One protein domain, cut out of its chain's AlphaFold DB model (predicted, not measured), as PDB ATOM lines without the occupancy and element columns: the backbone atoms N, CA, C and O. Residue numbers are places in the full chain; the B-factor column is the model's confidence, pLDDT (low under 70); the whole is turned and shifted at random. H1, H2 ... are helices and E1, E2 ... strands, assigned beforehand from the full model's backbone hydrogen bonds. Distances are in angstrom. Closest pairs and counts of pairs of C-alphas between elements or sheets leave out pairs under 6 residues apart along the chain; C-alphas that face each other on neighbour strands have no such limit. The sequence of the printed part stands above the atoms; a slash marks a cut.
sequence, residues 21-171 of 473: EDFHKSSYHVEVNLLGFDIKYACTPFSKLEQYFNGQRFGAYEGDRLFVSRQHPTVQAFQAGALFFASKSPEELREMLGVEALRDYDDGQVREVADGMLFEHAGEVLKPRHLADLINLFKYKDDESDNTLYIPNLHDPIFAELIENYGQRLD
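AT A GLANCE: This is residues 21 to 171 of the 473 residues of an uncharacterized protein of archaeon (UniProt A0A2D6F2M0). A strongly twisted sheet of four strands curls round helix H3, and beyond H3 stands a loose up-and-down bundle of H5, H6 and H7, with H5 packed on H3. H1 and H2 are also on the sheet, and H4 packs on the first part of H5. The printed part has 151 residues, with seven named helices and four named strands in the order H1 E1 E2 H2 E3 E4 H3 H4 H5 H6 H7; the sheet is mixed, in the order E1 E2 E4 E3. The class is mixed, helices and strands; the whole is compact, with a radius of gyration of the C-alphas of 15.4 A, and spans 41 by 35 by 31 A.

HOW THE PARTS SIT: H1, residues 21 to 26, is on the sheet at a height of 9.1 A. E1, residues 28 to 34, and E2, residues 37 to 44, form a hairpin, with N 32 and O 39 at 2.9 A. H2, residues 46 to 52, is on the sheet, its Phe 46 closest to Ser 69, with C-alphas 5.8 A apart. E3, residues 59 to 62, and E4, residues 65 to 69, form the second hairpin, with N 67 and O 60 at 2.8 A. E2 and E4 are parallel at 57 degrees, with N 42 and O 66 at 2.8 A. H3, residues 76 to 86, is on the face opposite to H1: three layers, helices on both faces of the sheet. H4, residues 90 to 97, touches residues 107 to 114 of H5, residues 107 to 125, at a steep tilt of 40 degrees; the closest C-alphas, of Pro 90 and Asp 107, are 5.4 A apart. H5 touches H3 at a shallow tilt of 11 degrees, opposite ways, C-alphas 82 and 115 being closest at 6.7 A. H6, residues 128 to 139, is close to but not clearly touching H5, C-alphas 123 and 131 being closest at 6.4 A. H7, residues 152 to 169, touches H5, C-alphas 116 and 158 being closest at 6.0 A. Every O i to N i+4 pair is within hydrogen-bond range in H1 to H6; in H7, 12 of 14 are.

IN THESE COORDINATES: H1 begins with C-alpha 21 at (150.647, 88.458, 68.296). E1 is 18.8 A long, E2 21.2 A, H3 15.1 A and H6 16.4 A. H5 is 27.4 A long, from (132.704, 113.476, 68.814). H7, 25.2 A long, ends with C-alpha 169 at (111.226, 97.368, 53.991).

THE WHOLE: The C-alphas farthest apart, of Asp 22 and Asp 171, are 48.7 A apart. The printed part has no cut. The link from H6 to H7, residues 140 to 151, is long. Mean pLDDT of the printed part is 74.4; stretches under 70 include residues 141 to 148 and 160 to 171.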
ATOM      1  N   GLU A  21     149.923  88.248  69.554       80.19
ATOM      2  CA  GLU A  21     150.647  88.458  68.296       80.19
ATOM      3  C   GLU A  21     150.976  87.153  67.565       80.19
ATOM      4  O   GLU A  21     150.735  87.034  66.359       80.19
ATOM      5  N   ASP A  22     151.508  86.163  68.283       78.19
ATOM      6  CA  ASP A  22     151.816  84.849  67.709       78.19
ATOM      7  C   ASP A  22     150.532  84.159  67.237       78.19
ATOM      8  O   ASP A  22     150.487  83.526  66.176       78.19
ATOM      9  N   PHE A  23     149.457  84.321  68.014       74.62
ATOM     10  CA  PHE A  23     148.142  83.826  67.650       74.62
ATOM     11  C   PHE A  23     147.617  84.527  66.392       74.62
ATOM     12  O   PHE A  23     147.194  83.850  65.458       74.62
ATOM     13  N   HIS A  24     147.723  85.855  66.298       78.12
ATOM     14  CA  HIS A  24     147.316  86.606  65.111       78.12
ATOM     15  C   HIS A  24     148.061  86.141  63.859       78.12
ATOM     16  O   HIS A  24     147.425  85.879  62.846       78.12
ATOM     17  N   LYS A  25     149.392  85.986  63.914       76.75
ATOM     18  CA  LYS A  25     150.206  85.547  62.760       76.75
ATOM     19  C   LYS A  25     149.863  84.137  62.277       76.75
ATOM     20  O   LYS A  25     150.001  83.854  61.093       76.75
ATOM     21  N   SER A  26     149.444  83.263  63.189       66.19
ATOM     22  CA  SER A  26     149.069  81.875  62.890       66.19
ATOM     23  C   SER A  26     147.574  81.685  62.601       66.19
ATOM     24  O   SER A  26     147.152  80.583  62.247       66.19
ATOM     25  N   SER A  27     146.770  82.741  62.746       68.25
ATOM     26  CA  SER A  27     145.322  82.699  62.554       68.25
ATOM     27  C   SER A  27     144.919  82.804  61.089       68.25
ATOM     28  O   SER A  27     145.664  83.279  60.240       68.25
ATOM     29  N   TYR A  28     143.696  82.360  60.804       73.69
ATOM     30  CA  TYR A  28     143.055  82.577  59.513       73.69
ATOM     31  C   TYR A  28     142.520  84.011  59.442       73.69
ATOM     32  O   TYR A  28     141.709  84.394  60.291       73.69
ATOM     33  N   HIS A  29     142.965  84.774  58.444       75.25
ATOM     34  CA  HIS A  29     142.511  86.143  58.201       75.25
ATOM     35  C   HIS A  29     141.476  86.196  57.092       75.25
ATOM     36  O   HIS A  29     141.579  85.485  56.093       75.25
ATOM     37  N   VAL A  30     140.523  87.099  57.264       72.00
ATOM     38  CA  VAL A  30     139.531  87.460  56.261       72.00
ATOM     39  C   VAL A  30     139.680  88.945  55.973       72.00
ATOM     40  O   VAL A  30     139.908  89.740  56.884       72.00
ATOM     41  N   GLU A  31     139.579  89.294  54.700       81.88
ATOM     42  CA  GLU A  31     139.606  90.663  54.206       81.88
ATOM     43  C   GLU A  31     138.274  90.932  53.512       81.88
ATOM     44  O   GLU A  31     137.830  90.139  52.678       81.88
ATOM     45  N   VAL A  32     137.596  91.998  53.927       79.06
ATOM     46  CA  VAL A  32     136.286  92.398  53.410       79.06
ATOM     47  C   VAL A  32     136.302  93.883  53.101       79.06
ATOM     48  O   VAL A  32     136.864  94.660  53.865       79.06
ATOM     49  N   ASN A  33     135.646  94.277  52.014       78.44
ATOM     50  CA  ASN A  33     135.319  95.676  51.785       78.44
ATOM     51  C   ASN A  33     133.920  95.939  52.352       78.44
ATOM     52  O   ASN A  33     132.954  95.298  51.928       78.44
ATOM     53  N   LEU A  34     133.819  96.832  53.332       74.81
ATOM     54  CA  LEU A  34     132.568  97.190  53.990       74.81
ATOM     55  C   LEU A  34     132.415  98.707  53.957       74.81
ATOM     56  O   LEU A  34     133.289  99.417  54.445       74.81
ATOM     57  N   LEU A  35     131.325  99.203  53.363       69.88
ATOM     58  CA  LEU A  35     131.095 100.643  53.160       69.88
ATOM     59  C   LEU A  35     132.245 101.361  52.419       69.88
ATOM     60  O   LEU A  35     132.478 102.547  52.626       69.88
ATOM     61  N   GLY A  36     132.979 100.648  51.556       70.56
ATOM     62  CA  GLY A  36     134.146 101.187  50.855       70.56
ATOM     63  C   GLY A  36     135.458 101.103  51.640       70.56
ATOM     64  O   GLY A  36     136.501 101.429  51.077       70.56
ATOM     65  N   PHE A  37     135.440 100.624  52.887       76.19
ATOM     66  CA  PHE A  37     136.633 100.434  53.714       76.19
ATOM     67  C   PHE A  37     137.135  98.993  53.644       76.19
ATOM     68  O   PHE A  37     136.368  98.053  53.849       76.19
ATOM     69  N   ASP A  38     138.435  98.817  53.405       82.56
ATOM     70  CA  ASP A  38     139.079  97.505  53.435       82.56
ATOM     71  C   ASP A  38     139.419  97.118  54.879       82.56
ATOM     72  O   ASP A  38     140.274  97.721  55.532       82.56
ATOM     73  N   ILE A  39     138.731  96.098  55.388       84.06
ATOM     74  CA  ILE A  39     138.826  95.636  56.770       84.06
ATOM     75  C   ILE A  39     139.395  94.223  56.784       84.06
ATOM     76  O   ILE A  39     138.821  93.290  56.218       84.06
ATOM     77  N   LYS A  40     140.508  94.050  57.499       85.12
ATOM     78  CA  LYS A  40     141.162  92.756  57.695       85.12
ATOM     79  C   LYS A  40     141.064  92.312  59.147       85.12
ATOM     80  O   LYS A  40     141.496  93.029  60.045       85.12
ATOM     81  N   TYR A  41     140.559  91.105  59.375       83.44
ATOM     82  CA  TYR A  41     140.386  90.553  60.718       83.44
ATOM     83  C   TYR A  41     140.783  89.079  60.807       83.44
ATOM     84  O   TYR A  41     140.711  88.329  59.836       83.44
ATOM     85  N   ALA A  42     141.213  88.654  61.993       80.44
ATOM     86  CA  ALA A  42     141.536  87.273  62.318       80.44
ATOM     87  C   ALA A  42     140.314  86.558  62.914       80.44
ATOM     88  O   ALA A  42     139.811  86.918  63.984       80.44
ATOM     89  N   CYS A  43     139.859  85.490  62.258       77.56
ATOM     90  CA  CYS A  43     138.804  84.635  62.792       77.56
ATOM     91  C   CYS A  43     139.343  83.863  63.999       77.56
ATOM     92  O   CYS A  43     140.175  82.960  63.845       77.56
ATOM     93  N   THR A  44     138.807  84.128  65.185       70.56
ATOM     94  CA  THR A  44     139.353  83.659  66.463       70.56
ATOM     95  C   THR A  44     138.360  82.758  67.211       70.56
ATOM     96  O   THR A  44     137.196  83.128  67.370       70.56
ATOM     97  N   PRO A  45     138.755  81.550  67.662       71.38
ATOM     98  CA  PRO A  45     137.920  80.733  68.541       71.38
ATOM     99  C   PRO A  45     137.624  81.456  69.857       71.38
ATOM    100  O   PRO A  45     138.509  82.102  70.413       71.38
ATOM    101  N   PHE A  46     136.418  81.280  70.397       72.50
ATOM    102  CA  PHE A  46     135.998  81.941  71.634       72.50
ATOM    103  C   PHE A  46     136.954  81.702  72.812       72.50
ATOM    104  O   PHE A  46     137.356  82.650  73.470       72.50
ATOM    105  N   SER A  47     137.437  80.470  72.991       70.69
ATOM    106  CA  SER A  47     138.408  80.133  74.042       70.69
ATOM    107  C   SER A  47     139.728  80.907  73.946       70.69
ATOM    108  O   SER A  47     140.427  81.071  74.941       70.69
ATOM    109  N   LYS A  48     140.099  81.387  72.751       70.75
ATOM    110  CA  LYS A  48     141.278  82.237  72.549       70.75
ATOM    111  C   LYS A  48     140.979  83.710  72.789       70.75
ATOM    112  O   LYS A  48     141.848  84.400  73.311       70.75
ATOM    113  N   LEU A  49     139.766  84.168  72.477       73.31
ATOM    114  CA  LEU A  49     139.311  85.494  72.906       73.31
ATOM    115  C   LEU A  49     139.261  85.585  74.432       73.31
ATOM    116  O   LEU A  49     139.762  86.541  75.009       73.31
ATOM    117  N   GLU A  50     138.763  84.542  75.088       74.25
ATOM    118  CA  GLU A  50     138.737  84.439  76.544       74.25
ATOM    119  C   GLU A  50     140.142  84.471  77.154       74.25
ATOM    120  O   GLU A  50     140.401  85.233  78.081       74.25
ATOM    121  N   GLN A  51     141.073  83.707  76.574       74.69
ATOM    122  CA  GLN A  51     142.444  83.599  77.068       74.69
ATOM    123  C   GLN A  51     143.262  84.897  76.943       74.69
ATOM    124  O   GLN A  51     144.102  85.151  77.806       74.69
ATOM    125  N   TYR A  52     143.096  85.667  75.861       75.81
ATOM    126  CA  TYR A  52     143.946  86.835  75.581       75.81
ATOM    127  C   TYR A  52     143.244  88.186  75.777       75.81
ATOM    128  O   TYR A  52     143.931  89.189  75.930       75.81
ATOM    129  N   PHE A  53     141.908  88.220  75.792       76.50
ATOM    130  CA  PHE A  53     141.111  89.453  75.778       76.50
ATOM    131  C   PHE A  53     139.952  89.420  76.788       76.50
ATOM    132  O   PHE A  53     138.865  89.919  76.507       76.50
ATOM    133  N   ASN A  54     140.165  88.821  77.965       71.69
ATOM    134  CA  ASN A  54     139.237  88.865  79.109       71.69
ATOM    135  C   ASN A  54     137.776  88.500  78.770       71.69
ATOM    136  O   ASN A  54     136.843  89.150  79.230       71.69
ATOM    137  N   GLY A  55     137.562  87.484  77.935       64.75
ATOM    138  CA  GLY A  55     136.210  86.977  77.652       64.75
ATOM    139  C   GLY A  55     135.392  87.793  76.648       64.75
ATOM    140  O   GLY A  55     134.202  87.519  76.491       64.75
ATOM    141  N   GLN A  56     135.989  88.755  75.932       73.00
ATOM    142  CA  GLN A  56     135.278  89.564  74.934       73.00
ATOM    143  C   GLN A  56     134.620  88.693  73.846       73.00
ATOM    144  O   GLN A  56     135.283  88.160  72.954       73.00
ATOM    145  N   ARG A  57     133.284  88.558  73.910       73.50
ATOM    146  CA  ARG A  57     132.502  87.702  72.995       73.50
ATOM    147  C   ARG A  57     132.322  88.308  71.605       73.50
ATOM    148  O   ARG A  57     132.297  87.576  70.616       73.50
ATOM    149  N   PHE A  58     132.188  89.634  71.539       79.44
ATOM    150  CA  PHE A  58     132.003  90.367  70.284       79.44
ATOM    151  C   PHE A  58     133.272  90.324  69.418       79.44
ATOM    152  O   PHE A  58     133.212  90.122  68.206       79.44
ATOM    153  N   GLY A  59     134.426  90.424  70.073       83.94
ATOM    154  CA  GLY A  59     135.753  90.453  69.479       83.94
ATOM    155  C   GLY A  59     136.618  91.500  70.172       83.94
ATOM    156  O   GLY A  59     136.151  92.185  71.079       83.94
ATOM    157  N   ALA A  60     137.872  91.598  69.746       85.31
ATOM    158  CA  ALA A  60     138.868  92.473  70.346       85.31
ATOM    159  C   ALA A  60     139.647  93.234  69.273       85.31
ATOM    160  O   ALA A  60     139.869  92.728  68.168       85.31
ATOM    161  N   TYR A  61     140.100  94.431  69.628       85.44
ATOM    162  CA  TYR A  61     141.053  95.208  68.849       85.44
ATOM    163  C   TYR A  61     142.313  95.456  69.679       85.44
ATOM    164  O   TYR A  61     142.224  95.959  70.797       85.44
ATOM    165  N   GLU A  62     143.484  95.119  69.137       82.88
ATOM    166  CA  GLU A  62     144.772  95.342  69.803       82.88
ATOM    167  C   GLU A  62     145.826  95.859  68.814       82.88
ATOM    168  O   GLU A  62     146.176  95.187  67.836       82.88
ATOM    169  N   GLY A  63     146.359  97.057  69.078       78.56
ATOM    170  CA  GLY A  63     147.305  97.742  68.194       78.56
ATOM    171  C   GLY A  63     146.625  98.192  66.902       78.56
ATOM    172  O   GLY A  63     146.010  99.247  66.899       78.56
ATOM    173  N   ASP A  64     146.713  97.350  65.867       77.00
ATOM    174  CA  ASP A  64     146.087  97.500  64.536       77.00
ATOM    175  C   ASP A  64     145.409  96.194  64.072       77.00
ATOM    176  O   ASP A  64     145.237  95.931  62.878       77.00
ATOM    177  N   ARG A  65     145.110  95.289  65.009       85.19
ATOM    178  CA  ARG A  65     144.689  93.915  64.714       85.19
ATOM    179  C   ARG A  65     143.288  93.676  65.246       85.19
ATOM    180  O   ARG A  65     143.037  93.848  66.435       85.19
ATOM    181  N   LEU A  66     142.404  93.222  64.364       87.81
ATOM    182  CA  LEU A  66     141.029  92.864  64.692       87.81
ATOM    183  C   LEU A  66     140.915  91.352  64.899       87.81
ATOM    184  O   LEU A  66     141.287  90.570  64.023       87.81
ATOM    185  N   PHE A  67     140.360  90.938  66.033       85.75
ATOM    186  CA  PHE A  67     140.074  89.546  66.366       85.75
ATOM    187  C   PHE A  67     138.567  89.376  66.517       85.75
ATOM    188  O   PHE A  67     137.964  89.960  67.410       85.75
ATOM    189  N   VAL A  68     137.953  88.556  65.667       83.94
ATOM    190  CA  VAL A  68     136.492  88.383  65.647       83.94
ATOM    191  C   VAL A  68     136.123  86.948  65.996       83.94
ATOM    192  O   VAL A  68     136.766  86.003  65.528       83.94
ATOM    193  N   SER A  69     135.085  86.775  66.816       77.94
ATOM    194  CA  SER A  69     134.640  85.455  67.269       77.94
ATOM    195  C   SER A  69     134.165  84.568  66.116       77.94
ATOM    196  O   SER A  69     133.357  84.954  65.271       77.94
ATOM    197  N   ARG A  70     134.618  83.309  66.118       69.62
ATOM    198  CA  ARG A  70     134.140  82.265  65.194       69.62
ATOM    199  C   ARG A  70     132.719  81.776  65.464       69.62
ATOM    200  O   ARG A  70     132.196  81.033  64.643       69.62
ATOM    201  N   GLN A  71     132.107  82.155  66.584       69.31
ATOM    202  CA  GLN A  71     130.797  81.633  66.984       69.31
ATOM    203  C   GLN A  71     129.655  82.102  66.072       69.31
ATOM    204  O   GLN A  71     128.693  81.360  65.898       69.31
ATOM    205  N   HIS A  72     129.780  83.277  65.443       70.62
ATOM    206  CA  HIS A  72     128.705  83.882  64.646       70.62
ATOM    207  C   HIS A  72     129.168  84.246  63.224       70.62
ATOM    208  O   HIS A  72     129.249  85.423  62.881       70.62
ATOM    209  N   PRO A  73     129.478  83.253  62.365       69.50
ATOM    210  CA  PRO A  73     130.110  83.473  61.059       69.50
ATOM    211  C   PRO A  73     129.320  84.394  60.122       69.50
ATOM    212  O   PRO A  73     129.904  85.092  59.301       69.50
ATOM    213  N   THR A  74     127.995  84.428  60.256       72.25
ATOM    214  CA  THR A  74     127.090  85.217  59.412       72.25
ATOM    215  C   THR A  74     127.162  86.722  59.654       72.25
ATOM    216  O   THR A  74     126.712  87.473  58.795       72.25
ATOM    217  N   VAL A  75     127.716  87.165  60.787       78.75
ATOM    218  CA  VAL A  75     127.770  88.586  61.178       78.75
ATOM    219  C   VAL A  75     129.199  89.107  61.359       78.75
ATOM    220  O   VAL A  75     129.387  90.288  61.635       78.75
ATOM    221  N   GLN A  76     130.219  88.262  61.156       80.19
ATOM    222  CA  GLN A  76     131.628  88.580  61.439       80.19
ATOM    223  C   GLN A  76     132.145  89.830  60.736       80.19
ATOM    224  O   GLN A  76     132.897  90.591  61.335       80.19
ATOM    225  N   ALA A  77     131.747  90.055  59.482       79.94
ATOM    226  CA  ALA A  77     132.162  91.241  58.738       79.94
ATOM    227  C   ALA A  77     131.668  92.533  59.411       79.94
ATOM    228  O   ALA A  77     132.422  93.493  59.528       79.94
ATOM    229  N   PHE A  78     130.438  92.527  59.928       86.06
ATOM    230  CA  PHE A  78     129.857  93.666  60.637       86.06
ATOM    231  C   PHE A  78     130.407  93.801  62.061       86.06
ATOM    232  O   PHE A  78     130.614  94.916  62.525       86.06
ATOM    233  N   GLN A  79     130.745  92.690  62.726       87.94
ATOM    234  CA  GLN A  79     131.499  92.735  63.985       87.94
ATOM    235  C   GLN A  79     132.883  93.368  63.789       87.94
ATOM    236  O   GLN A  79     133.287  94.229  64.568       87.94
ATOM    237  N   ALA A  80     133.590  92.977  62.723       86.94
ATOM    238  CA  ALA A  80     134.869  93.568  62.347       86.94
ATOM    239  C   ALA A  80     134.723  95.062  62.033       86.94
ATOM    240  O   ALA A  80     135.549  95.846  62.487       86.94
ATOM    241  N   GLY A  81     133.664  95.450  61.312       86.75
ATOM    242  CA  GLY A  81     133.323  96.846  61.027       86.75
ATOM    243  C   GLY A  81     133.117  97.684  62.285       86.75
ATOM    244  O   GLY A  81     133.717  98.745  62.416       86.75
ATOM    245  N   ALA A  82     132.343  97.177  63.244       88.69
ATOM    246  CA  ALA A  82     132.076  97.885  64.494       88.69
ATOM    247  C   ALA A  82     133.354  98.051  65.328       88.69
ATOM    248  O   ALA A  82     133.641  99.133  65.833       88.69
ATOM    249  N   LEU A  83     134.171  96.997  65.424       89.69
ATOM    250  CA  LEU A  83     135.468  97.062  66.102       89.69
ATOM    251  C   LEU A  83     136.443  98.012  65.398       89.69
ATOM    252  O   LEU A  83     137.206  98.707  66.064       89.69
ATOM    253  N   PHE A  84     136.411  98.052  64.066       89.75
ATOM    254  CA  PHE A  84     137.229  98.948  63.259       89.75
ATOM    255  C   PHE A  84     136.850 100.414  63.472       89.75
ATOM    256  O   PHE A  84     137.731 101.225  63.722       89.75
ATOM    257  N   PHE A  85     135.563 100.775  63.435       86.81
ATOM    258  CA  PHE A  85     135.152 102.156  63.710       86.81
ATOM    259  C   PHE A  85     135.406 102.553  65.163       86.81
ATOM    260  O   PHE A  85     135.894 103.651  65.425       86.81
ATOM    261  N   ALA A  86     135.180 101.638  66.108       87.25
ATOM    262  CA  ALA A  86     135.475 101.881  67.513       87.25
ATOM    263  C   ALA A  86     136.968 102.113  67.791       87.25
ATOM    264  O   ALA A  86     137.305 102.798  68.762       87.25
ATOM    265  N   SER A  87     137.855 101.566  66.953       87.81
ATOM    266  CA  SER A  87     139.297 101.757  67.077       87.81
ATOM    267  C   SER A  87     139.803 103.086  66.515       87.81
ATOM    268  O   SER A  87     140.992 103.368  66.656       87.81
ATOM    269  N   LYS A  88     138.950 103.873  65.853       88.94
ATOM    270  CA  LYS A  88     139.316 105.167  65.270       88.94
ATOM    271  C   LYS A  88     139.021 106.324  66.213       88.94
ATOM    272  O   LYS A  88     138.065 106.299  66.997       88.94
ATOM    273  N   SER A  89     139.853 107.358  66.141       90.00
ATOM    274  CA  SER A  89     139.562 108.626  66.806       90.00
ATOM    275  C   SER A  89     138.416 109.355  66.086       90.00
ATOM    276  O   SER A  89     138.177 109.120  64.899       90.00
ATOM    277  N   PRO A  90     137.685 110.254  66.766       88.75
ATOM    278  CA  PRO A  90     136.668 111.077  66.115       88.75
ATOM    279  C   PRO A  90     137.215 111.890  64.934       88.75
ATOM    280  O   PRO A  90     136.521 112.076  63.940       88.75
ATOM    281  N   GLU A  91     138.459 112.368  65.007       90.44
ATOM    282  CA  GLU A  91     139.126 113.063  63.901       90.44
ATOM    283  C   GLU A  91     139.367 112.134  62.707       90.44
ATOM    284  O   GLU A  91     139.024 112.499  61.584       90.44
ATOM    285  N   GLU A  92     139.871 110.919  62.943       90.12
ATOM    286  CA  GLU A  92     140.055 109.915  61.887       90.12
ATOM    287  C   GLU A  92     138.717 109.542  61.233       90.12
ATOM    288  O   GLU A  92     138.620 109.475  60.010       90.12
ATOM    289  N   LEU A  93     137.656 109.357  62.027       83.50
ATOM    290  CA  LEU A  93     136.315 109.082  61.504       83.50
ATOM    291  C   LEU A  93     135.793 110.237  60.641       83.50
ATOM    292  O   LEU A  93     135.224 109.987  59.579       83.50
ATOM    293  N   ARG A  94     136.022 111.496  61.040       83.81
ATOM    294  CA  ARG A  94     135.673 112.666  60.215       83.81
ATOM    295  C   ARG A  94     136.434 112.670  58.896       83.81
ATOM    296  O   ARG A  94     135.836 112.947  57.863       83.81
ATOM    297  N   GLU A  95     137.725 112.355  58.900       84.50
ATOM    298  CA  GLU A  95     138.510 112.259  57.664       84.50
ATOM    299  C   GLU A  95     137.992 111.154  56.740       84.50
ATOM    300  O   GLU A  95     137.859 111.368  55.535       84.50
ATOM    301  N   MET A  96     137.648 109.999  57.307       80.38
ATOM    302  CA  MET A  96     137.185 108.828  56.565       80.38
ATOM    303  C   MET A  96     135.770 108.981  55.998       80.38
ATOM    304  O   MET A  96     135.516 108.553  54.874       80.38
ATOM    305  N   LEU A  97     134.851 109.572  56.765       75.88
ATOM    306  CA  LEU A  97     133.443 109.740  56.385       75.88
ATOM    307  C   LEU A  97     133.176 111.066  55.653       75.88
ATOM    308  O   LEU A  97     132.157 111.208  54.981       75.88
ATOM    309  N   GLY A  98     134.101 112.023  55.751       80.31
ATOM    310  CA  GLY A  98     134.038 113.323  55.091       80.31
ATOM    311  C   GLY A  98     133.976 114.480  56.087       80.31
ATOM    312  O   GLY A  98     132.937 114.755  56.690       80.31
ATOM    313  N   VAL A  99     135.083 115.224  56.192       75.81
ATOM    314  CA  VAL A  99     135.253 116.314  57.172       75.81
ATOM    315  C   VAL A  99     134.192 117.400  57.009       75.81
ATOM    316  O   VAL A  99     133.714 117.950  57.996       75.81
ATOM    317  N   GLU A 100     133.801 117.707  55.770       68.44
ATOM    318  CA  GLU A 100     132.783 118.727  55.493       68.44
ATOM    319  C   GLU A 100     131.380 118.295  55.938       68.44
ATOM    320  O   GLU A 100     130.637 119.122  56.460       68.44
ATOM    321  N   ALA A 101     131.033 117.012  55.782       71.75
ATOM    322  CA  ALA A 101     129.720 116.481  56.150       71.75
ATOM    323  C   ALA A 101     129.527 116.404  57.673       71.75
ATOM    324  O   ALA A 101     128.413 116.566  58.165       71.75
ATOM    325  N   LEU A 102     130.618 116.199  58.416       73.50
ATOM    326  CA  LEU A 102     130.616 115.999  59.868       73.50
ATOM    327  C   LEU A 102     131.187 117.187  60.652       73.50
ATOM    328  O   LEU A 102     131.506 117.066  61.835       73.50
ATOM    329  N   ARG A 103     131.338 118.345  60.004       79.12
ATOM    330  CA  ARG A 103     131.998 119.522  60.583       79.12
ATOM    331  C   ARG A 103     131.325 120.029  61.861       79.12
ATOM    332  O   ARG A 103     132.023 120.454  62.777       79.12
ATOM    333  N   ASP A 104     129.995 120.000  61.896       84.31
ATOM    334  CA  ASP A 104     129.194 120.538  63.002       84.31
ATOM    335  C   ASP A 104     128.791 119.458  64.027       84.31
ATOM    336  O   ASP A 104     128.079 119.755  64.984       84.31
ATOM    337  N   TYR A 105     129.249 118.216  63.833       76.25
ATOM    338  CA  TYR A 105     128.946 117.074  64.694       76.25
ATOM    339  C   TYR A 105     129.979 116.979  65.822       76.25
ATOM    340  O   TYR A 105     131.194 117.026  65.581       76.25
ATOM    341  N   ASP A 106     129.510 116.804  67.058       86.38
ATOM    342  CA  ASP A 106     130.394 116.491  68.182       86.38
ATOM    343  C   ASP A 106     130.989 115.072  68.067       86.38
ATOM    344  O   ASP A 106     130.595 114.268  67.223       86.38
ATOM    345  N   ASP A 107     131.990 114.757  68.891       86.31
ATOM    346  CA  ASP A 107     132.704 113.476  68.814       86.31
ATOM    347  C   ASP A 107     131.809 112.251  69.060       86.31
ATOM    348  O   ASP A 107     132.083 111.171  68.532       86.31
ATOM    349  N   GLY A 108     130.749 112.405  69.856       79.00
ATOM    350  CA  GLY A 108     129.759 111.359  70.088       79.00
ATOM    351  C   GLY A 108     128.879 111.162  68.860       79.00
ATOM    352  O   GLY A 108     128.721 110.037  68.397       79.00
ATOM    353  N   GLN A 109     128.393 112.254  68.275       76.06
ATOM    354  CA  GLN A 109     127.566 112.231  67.071       76.06
ATOM    355  C   GLN A 109     128.329 111.698  65.849       76.06
ATOM    356  O   GLN A 109     127.758 111.008  65.013       76.06
ATOM    357  N   VAL A 110     129.638 111.950  65.742       73.25
ATOM    358  CA  VAL A 110     130.477 111.346  64.690       73.25
ATOM    359  C   VAL A 110     130.529 109.823  64.818       73.25
ATOM    360  O   VAL A 110     130.437 109.116  63.814       73.25
ATOM    361  N   ARG A 111     130.652 109.305  66.047       77.19
ATOM    362  CA  ARG A 111     130.599 107.858  66.307       77.19
ATOM    363  C   ARG A 111     129.212 107.290  66.020       77.19
ATOM    364  O   ARG A 111     129.119 106.228  65.418       77.19
ATOM    365  N   GLU A 112     128.161 108.017  66.389       73.25
ATOM    366  CA  GLU A 112     126.773 107.660  66.084       73.25
ATOM    367  C   GLU A 112     126.545 107.515  64.578       73.25
ATOM    368  O   GLU A 112     125.955 106.529  64.150       73.25
ATOM    369  N   VAL A 113     127.080 108.427  63.761       72.62
ATOM    370  CA  VAL A 113     127.004 108.318  62.296       72.62
ATOM    371  C   VAL A 113     127.769 107.094  61.786       72.62
ATOM    372  O   VAL A 113     127.243 106.359  60.953       72.62
ATOM    373  N   ALA A 114     128.983 106.840  62.283       75.19
ATOM    374  CA  ALA A 114     129.784 105.689  61.859       75.19
ATOM    375  C   ALA A 114     129.082 104.351  62.166       75.19
ATOM    376  O   ALA A 114     128.938 103.498  61.285       75.19
ATOM    377  N   ASP A 115     128.599 104.192  63.400       78.06
ATOM    378  CA  ASP A 115     127.861 103.004  63.828       78.06
ATOM    379  C   ASP A 115     126.500 102.917  63.122       78.06
ATOM    380  O   ASP A 115     126.107 101.843  62.667       78.06
ATOM    381  N   GLY A 116     125.801 104.041  62.953       71.69
ATOM    382  CA  GLY A 116     124.529 104.133  62.240       71.69
ATOM    383  C   GLY A 116     124.639 103.651  60.797       71.69
ATOM    384  O   GLY A 116     123.896 102.757  60.398       71.69
ATOM    385  N   MET A 117     125.631 104.143  60.047       74.62
ATOM    386  CA  MET A 117     125.909 103.692  58.678       74.62
ATOM    387  C   MET A 117     126.220 102.193  58.621       74.62
ATOM    388  O   MET A 117     125.749 101.483  57.729       74.62
ATOM    389  N   LEU A 118     127.016 101.696  59.573       79.94
ATOM    390  CA  LEU A 118     127.359 100.281  59.657       79.94
ATOM    391  C   LEU A 118     126.125  99.413  59.880       79.94
ATOM    392  O   LEU A 118     125.941  98.415  59.181       79.94
ATOM    393  N   PHE A 119     125.309  99.761  60.874       77.62
ATOM    394  CA  PHE A 119     124.139  98.982  61.239       77.62
ATOM    395  C   PHE A 119     123.040  99.107  60.185       77.62
ATOM    396  O   PHE A 119     122.443  98.090  59.839       77.62
ATOM    397  N   GLU A 120     122.821 100.280  59.589       70.50
ATOM    398  CA  GLU A 120     121.890 100.439  58.467       70.50
ATOM    399  C   GLU A 120     122.282  99.525  57.298       70.50
ATOM    400  O   GLU A 120     121.456  98.754  56.798       70.50
ATOM    401  N   HIS A 121     123.567  99.505  56.939       75.19
ATOM    402  CA  HIS A 121     124.081  98.596  55.918       75.19
ATOM    403  C   HIS A 121     123.978  97.120  56.331       75.19
ATOM    404  O   HIS A 121     123.653  96.256  55.514       75.19
ATOM    405  N   ALA A 122     124.195  96.811  57.613       71.50
ATOM    406  CA  ALA A 122     123.942  95.480  58.155       71.50
ATOM    407  C   ALA A 122     122.476  95.087  57.972       71.50
ATOM    408  O   ALA A 122     122.194  93.953  57.593       71.50
ATOM    409  N   GLY A 123     121.553  96.026  58.162       63.44
ATOM    410  CA  GLY A 123     120.151  95.843  57.850       63.44
ATOM    411  C   GLY A 123     119.927  95.485  56.379       63.44
ATOM    412  O   GLY A 123     119.235  94.516  56.074       63.44
ATOM    413  N   GLU A 124     120.536  96.207  55.451       64.56
ATOM    414  CA  GLU A 124     120.357  95.951  54.016       64.56
ATOM    415  C   GLU A 124     120.852  94.575  53.565       64.56
ATOM    416  O   GLU A 124     120.300  93.981  52.636       64.56
ATOM    417  N   VAL A 125     121.894  94.061  54.219       68.06
ATOM    418  CA  VAL A 125     122.615  92.867  53.765       68.06
ATOM    419  C   VAL A 125     122.237  91.610  54.558       68.06
ATOM    420  O   VAL A 125     122.189  90.505  53.995       68.06
ATOM    421  N   LEU A 126     121.997  91.731  55.864       62.84
ATOM    422  CA  LEU A 126     121.757  90.597  56.755       62.84
ATOM    423  C   LEU A 126     120.289  90.166  56.764       62.84
ATOM    424  O   LEU A 126     119.371  90.950  56.574       62.84
ATOM    425  N   LYS A 127     120.055  88.876  57.043       62.16
ATOM    426  CA  LYS A 127     118.704  88.375  57.343       62.16
ATOM    427  C   LYS A 127     118.249  88.910  58.712       62.16
ATOM    428  O   LYS A 127     119.103  89.008  59.594       62.16
ATOM    429  N   PRO A 128     116.934  89.077  58.959       60.59
ATOM    430  CA  PRO A 128     116.410  89.608  60.223       60.59
ATOM    431  C   PRO A 128     116.965  88.915  61.470       60.59
ATOM    432  O   PRO A 128     117.431  89.565  62.396       60.59
ATOM    433  N   ARG A 129     117.008  87.577  61.457       62.28
ATOM    434  CA  ARG A 129     117.563  86.793  62.567       62.28
ATOM    435  C   ARG A 129     119.055  87.067  62.812       62.28
ATOM    436  O   ARG A 129     119.468  87.162  63.951       62.28
ATOM    437  N   HIS A 130     119.851  87.255  61.754       71.31
ATOM    438  CA  HIS A 130     121.289  87.520  61.890       71.31
ATOM    439  C   HIS A 130     121.552  88.971  62.308       71.31
ATOM    440  O   HIS A 130     122.500  89.238  63.033       71.31
ATOM    441  N   LEU A 131     120.714  89.910  61.868       71.88
ATOM    442  CA  LEU A 131     120.743  91.284  62.360       71.88
ATOM    443  C   LEU A 131     120.409  91.330  63.859       71.88
ATOM    444  O   LEU A 131     121.121  91.976  64.621       71.88
ATOM    445  N   ALA A 132     119.384  90.589  64.296       70.19
ATOM    446  CA  ALA A 132     119.055  90.445  65.712       70.19
ATOM    447  C   ALA A 132     120.211  89.813  66.505       70.19
ATOM    448  O   ALA A 132     120.558  90.316  67.571       70.19
ATOM    449  N   ASP A 133     120.860  88.774  65.964       75.19
ATOM    450  CA  ASP A 133     122.060  88.179  66.563       75.19
ATOM    451  C   ASP A 133     123.185  89.214  66.715       75.19
ATOM    452  O   ASP A 133     123.776  89.319  67.786       75.19
ATOM    453  N   LEU A 134     123.461  90.012  65.675       79.56
ATOM    454  CA  LEU A 134     124.478  91.066  65.708       79.56
ATOM    455  C   LEU A 134     124.170  92.122  66.780       79.56
ATOM    456  O   LEU A 134     125.062  92.476  67.548       79.56
ATOM    457  N   ILE A 135     122.922  92.596  66.857       80.00
ATOM    458  CA  ILE A 135     122.489  93.580  67.861       80.00
ATOM    459  C   ILE A 135     122.623  92.995  69.270       80.00
ATOM    460  O   ILE A 135     123.191  93.637  70.148       80.00
ATOM    461  N   ASN A 136     122.156  91.765  69.491       81.69
ATOM    462  CA  ASN A 136     122.253  91.102  70.791       81.69
ATOM    463  C   ASN A 136     123.710  90.900  71.217       81.69
ATOM    464  O   ASN A 136     124.050  91.142  72.373       81.69
ATOM    465  N   LEU A 137     124.578  90.509  70.281       79.75
ATOM    466  CA  LEU A 137     126.014  90.381  70.519       79.75
ATOM    467  C   LEU A 137     126.660  91.723  70.856       79.75
ATOM    468  O   LEU A 137     127.514  91.774  71.737       79.75
ATOM    469  N   PHE A 138     126.262  92.793  70.171       81.88
ATOM    470  CA  PHE A 138     126.787  94.131  70.414       81.88
ATOM    471  C   PHE A 138     126.333  94.683  71.771       81.88
ATOM    472  O   PHE A 138     127.143  95.245  72.498       81.88
ATOM    473  N   LYS A 139     125.067  94.457  72.152       77.50
ATOM    474  CA  LYS A 139     124.490  94.866  73.447       77.50
ATOM    475  C   LYS A 139     124.996  94.054  74.638       77.50
ATOM    476  O   LYS A 139     124.831  94.483  75.780       77.50
ATOM    477  N   TYR A 140     125.553  92.871  74.394       73.25
ATOM    478  CA  TYR A 140     125.904  91.928  75.446       73.25
ATOM    479  C   TYR A 140     126.917  92.528  76.437       73.25
ATOM    480  O   TYR A 140     127.988  92.987  76.033       73.25
ATOM    481  N   LYS A 141     126.584  92.485  77.733       62.59
ATOM    482  CA  LYS A 141     127.475  92.783  78.864       62.59
ATOM    483  C   LYS A 141     127.478  91.576  79.807       62.59
ATOM    484  O   LYS A 141     126.410  91.173  80.254       62.59
ATOM    485  N   ASP A 142     128.654  91.012  80.082       55.88
ATOM    486  CA  ASP A 142     128.857  90.060  81.188       55.88
ATOM    487  C   ASP A 142     129.331  90.847  82.423       55.88
ATOM    488  O   ASP A 142     130.078  91.815  82.282       55.88
ATOM    489  N   ASP A 143     128.940  90.412  83.626       48.03
ATOM    490  CA  ASP A 143     129.242  91.079  84.911       48.03
ATOM    491  C   ASP A 143     130.752  91.270  85.195       48.03
ATOM    492  O   ASP A 143     131.128  92.074  86.048       48.03
ATOM    493  N   GLU A 144     131.628  90.559  84.475       48.53
ATOM    494  CA  GLU A 144     133.093  90.620  84.615       48.53
ATOM    495  C   GLU A 144     133.818  91.185  83.376       48.53
ATOM    496  O   GLU A 144     135.032  91.391  83.416       48.53
ATOM    497  N   SER A 145     133.100  91.476  82.282       50.66
ATOM    498  CA  SER A 145     133.677  92.067  81.071       50.66
ATOM    499  C   SER A 145     132.864  93.287  80.641       50.66
ATOM    500  O   SER A 145     131.772  93.159  80.077       50.66
ATOM    501  N   ASP A 146     133.422  94.478  80.853       51.72
ATOM    502  CA  ASP A 146     132.876  95.696  80.266       51.72
ATOM    503  C   ASP A 146     132.981  95.587  78.741       51.72
ATOM    504  O   ASP A 146     134.049  95.760  78.148       51.72
ATOM    505  N   ASN A 147     131.859  95.309  78.079       59.34
ATOM    506  CA  ASN A 147     131.736  95.626  76.667       59.34
ATOM    507  C   ASN A 147     131.638  97.153  76.552       59.34
ATOM    508  O   ASN A 147     130.549  97.730  76.556       59.34
ATOM    509  N   THR A 148     132.801  97.807  76.516       63.34
ATOM    510  CA  THR A 148     132.945  99.269  76.434       63.34
ATOM    511  C   THR A 148     132.468  99.840  75.100       63.34
ATOM    512  O   THR A 148     132.418 101.057  74.950       63.34
ATOM    513  N   LEU A 149     132.153  98.980  74.124       73.25
ATOM    514  CA  LEU A 149     131.706  99.381  72.794       73.25
ATOM    515  C   LEU A 149     130.241  99.813  72.791       73.25
ATOM    516  O   LEU A 149     129.892 100.710  72.039       73.25
ATOM    517  N   TYR A 150     129.396  99.211  73.634       78.38
ATOM    518  CA  TYR A 150     127.976  99.546  73.697       78.38
ATOM    519  C   TYR A 150     127.707 100.682  74.689       78.38
ATOM    520  O   TYR A 150     127.902 100.556  75.904       78.38
ATOM    521  N   ILE A 151     127.194 101.785  74.151       78.38
ATOM    522  CA  ILE A 151     126.796 103.000  74.852       78.38
ATOM    523  C   ILE A 151     125.274 103.132  74.682       78.38
ATOM    524  O   ILE A 151     124.822 103.582  73.631       78.38
ATOM    525  N   PRO A 152     124.464 102.778  75.702       76.50
ATOM    526  CA  PRO A 152     123.004 102.712  75.575       76.50
ATOM    527  C   PRO A 152     122.371 103.976  74.978       76.50
ATOM    528  O   PRO A 152     121.604 103.896  74.026       76.50
ATOM    529  N   ASN A 153     122.777 105.153  75.465       76.00
ATOM    530  CA  ASN A 153     122.227 106.439  75.021       76.00
ATOM    531  C   ASN A 153     122.534 106.784  73.554       76.00
ATOM    532  O   ASN A 153     121.872 107.658  73.009       76.00
ATOM    533  N   LEU A 154     123.536 106.142  72.947       74.75
ATOM    534  CA  LEU A 154     123.947 106.372  71.562       74.75
ATOM    535  C   LEU A 154     123.405 105.272  70.640       74.75
ATOM    536  O   LEU A 154     122.901 105.555  69.563       74.75
ATOM    537  N   HIS A 155     123.459 104.011  71.068       78.81
ATOM    538  CA  HIS A 155     123.127 102.878  70.201       78.81
ATOM    539  C   HIS A 155     121.654 102.472  70.218       78.81
ATOM    540  O   HIS A 155     121.154 101.973  69.213       78.81
ATOM    541  N   ASP A 156     120.934 102.660  71.327       74.44
ATOM    542  CA  ASP A 156     119.515 102.287  71.381       74.44
ATOM    543  C   ASP A 156     118.629 103.069  70.391       74.44
ATOM    544  O   ASP A 156     117.776 102.425  69.772       74.44
ATOM    545  N   PRO A 157     118.828 104.389  70.169       69.50
ATOM    546  CA  PRO A 157     118.120 105.126  69.121       69.50
ATOM    547  C   PRO A 157     118.370 104.557  67.717       69.50
ATOM    548  O   PRO A 157     117.410 104.301  66.994       69.50
ATOM    549  N   ILE A 158     119.633 104.257  67.378       68.88
ATOM    550  CA  ILE A 158     120.018 103.651  66.090       68.88
ATOM    551  C   ILE A 158     119.270 102.332  65.881       68.88
ATOM    552  O   ILE A 158     118.677 102.097  64.832       68.88
ATOM    553  N   PHE A 159     119.268 101.453  66.888       71.69
ATOM    554  CA  PHE A 159     118.591 100.163  66.772       71.69
ATOM    555  C   PHE A 159     117.074 100.298  66.648       71.69
ATOM    556  O   PHE A 159     116.464  99.523  65.914       71.69
ATOM    557  N   ALA A 160     116.464 101.263  67.340       67.50
ATOM    558  CA  ALA A 160     115.032 101.518  67.238       67.50
ATOM    559  C   ALA A 160     114.641 101.970  65.822       67.50
ATOM    560  O   ALA A 160     113.739 101.380  65.228       67.50
ATOM    561  N   GLU A 161     115.366 102.940  65.258       63.91
ATOM    562  CA  GLU A 161     115.139 103.444  63.899       63.91
ATOM    563  C   GLU A 161     115.364 102.355  62.843       63.91
ATOM    564  O   GLU A 161     114.596 102.204  61.894       63.91
ATOM    565  N   LEU A 162     116.385 101.526  63.034       62.19
ATOM    566  CA  LEU A 162     116.706 100.435  62.125       62.19
ATOM    567  C   LEU A 162     115.620  99.355  62.128       62.19
ATOM    568  O   LEU A 162     115.239  98.887  61.058       62.19
ATOM    569  N   ILE A 163     115.084  98.997  63.300       62.59
ATOM    570  CA  ILE A 163     113.951  98.067  63.433       62.59
ATOM    571  C   ILE A 163     112.688  98.652  62.784       62.59
ATOM    572  O   ILE A 163     111.971  97.930  62.087       62.59
ATOM    573  N   GLU A 164     112.429  99.948  62.969       58.56
ATOM    574  CA  GLU A 164     111.294 100.652  62.363       58.56
ATOM    575  C   GLU A 164     111.391 100.679  60.828       58.56
ATOM    576  O   GLU A 164     110.460 100.257  60.136       58.56
ATOM    577  N   ASN A 165     112.552 101.060  60.289       57.75
ATOM    578  CA  ASN A 165     112.843 101.053  58.854       57.75
ATOM    579  C   ASN A 165     112.796  99.634  58.263       57.75
ATOM    580  O   ASN A 165     112.363  99.442  57.124       57.75
ATOM    581  N   TYR A 166     113.176  98.613  59.035       58.12
ATOM    582  CA  TYR A 166     113.049  97.211  58.629       58.12
ATOM    583  C   TYR A 166     111.601  96.757  58.492       58.12
ATOM    584  O   TYR A 166     111.259  96.065  57.530       58.12
ATOM    585  N   GLY A 167     110.749  97.155  59.442       51.81
ATOM    586  CA  GLY A 167     109.314  96.881  59.405       51.81
ATOM    587  C   GLY A 167     108.651  97.435  58.143       51.81
ATOM    588  O   GLY A 167     107.737  96.814  57.610       51.81
ATOM    589  N   GLN A 168     109.169  98.551  57.622       50.78
ATOM    590  CA  GLN A 168     108.703  99.180  56.385       50.78
ATOM    591  C   GLN A 168     109.305  98.554  55.107       50.78
ATOM    592  O   GLN A 168     108.638  98.516  54.076       50.78
ATOM    593  N   ARG A 169     110.537  98.011  55.144       50.59
ATOM    594  CA  ARG A 169     111.226  97.368  53.991       50.59
ATOM    595  C   ARG A 169     110.787  95.917  53.705       50.59
ATOM    596  O   ARG A 169     111.193  95.335  52.694       50.59
ATOM    597  N   LEU A 170     109.948  95.326  54.556       51.75
ATOM    598  CA  LEU A 170     109.338  94.000  54.360       51.75
ATOM    599  C   LEU A 170     108.187  93.985  53.328       51.75
ATOM    600  O   LEU A 170     107.463  92.995  53.235       51.75
ATOM    601  N   ASP A 171     108.037  95.040  52.523       48.47
ATOM    602  CA  ASP A 171     107.093  95.072  51.408       48.47
ATOM    603  C   ASP A 171     107.422  94.008  50.336       48.47
ATOM    604  O   ASP A 171     108.575  93.629  50.105       48.47
TER     605      ASP A 171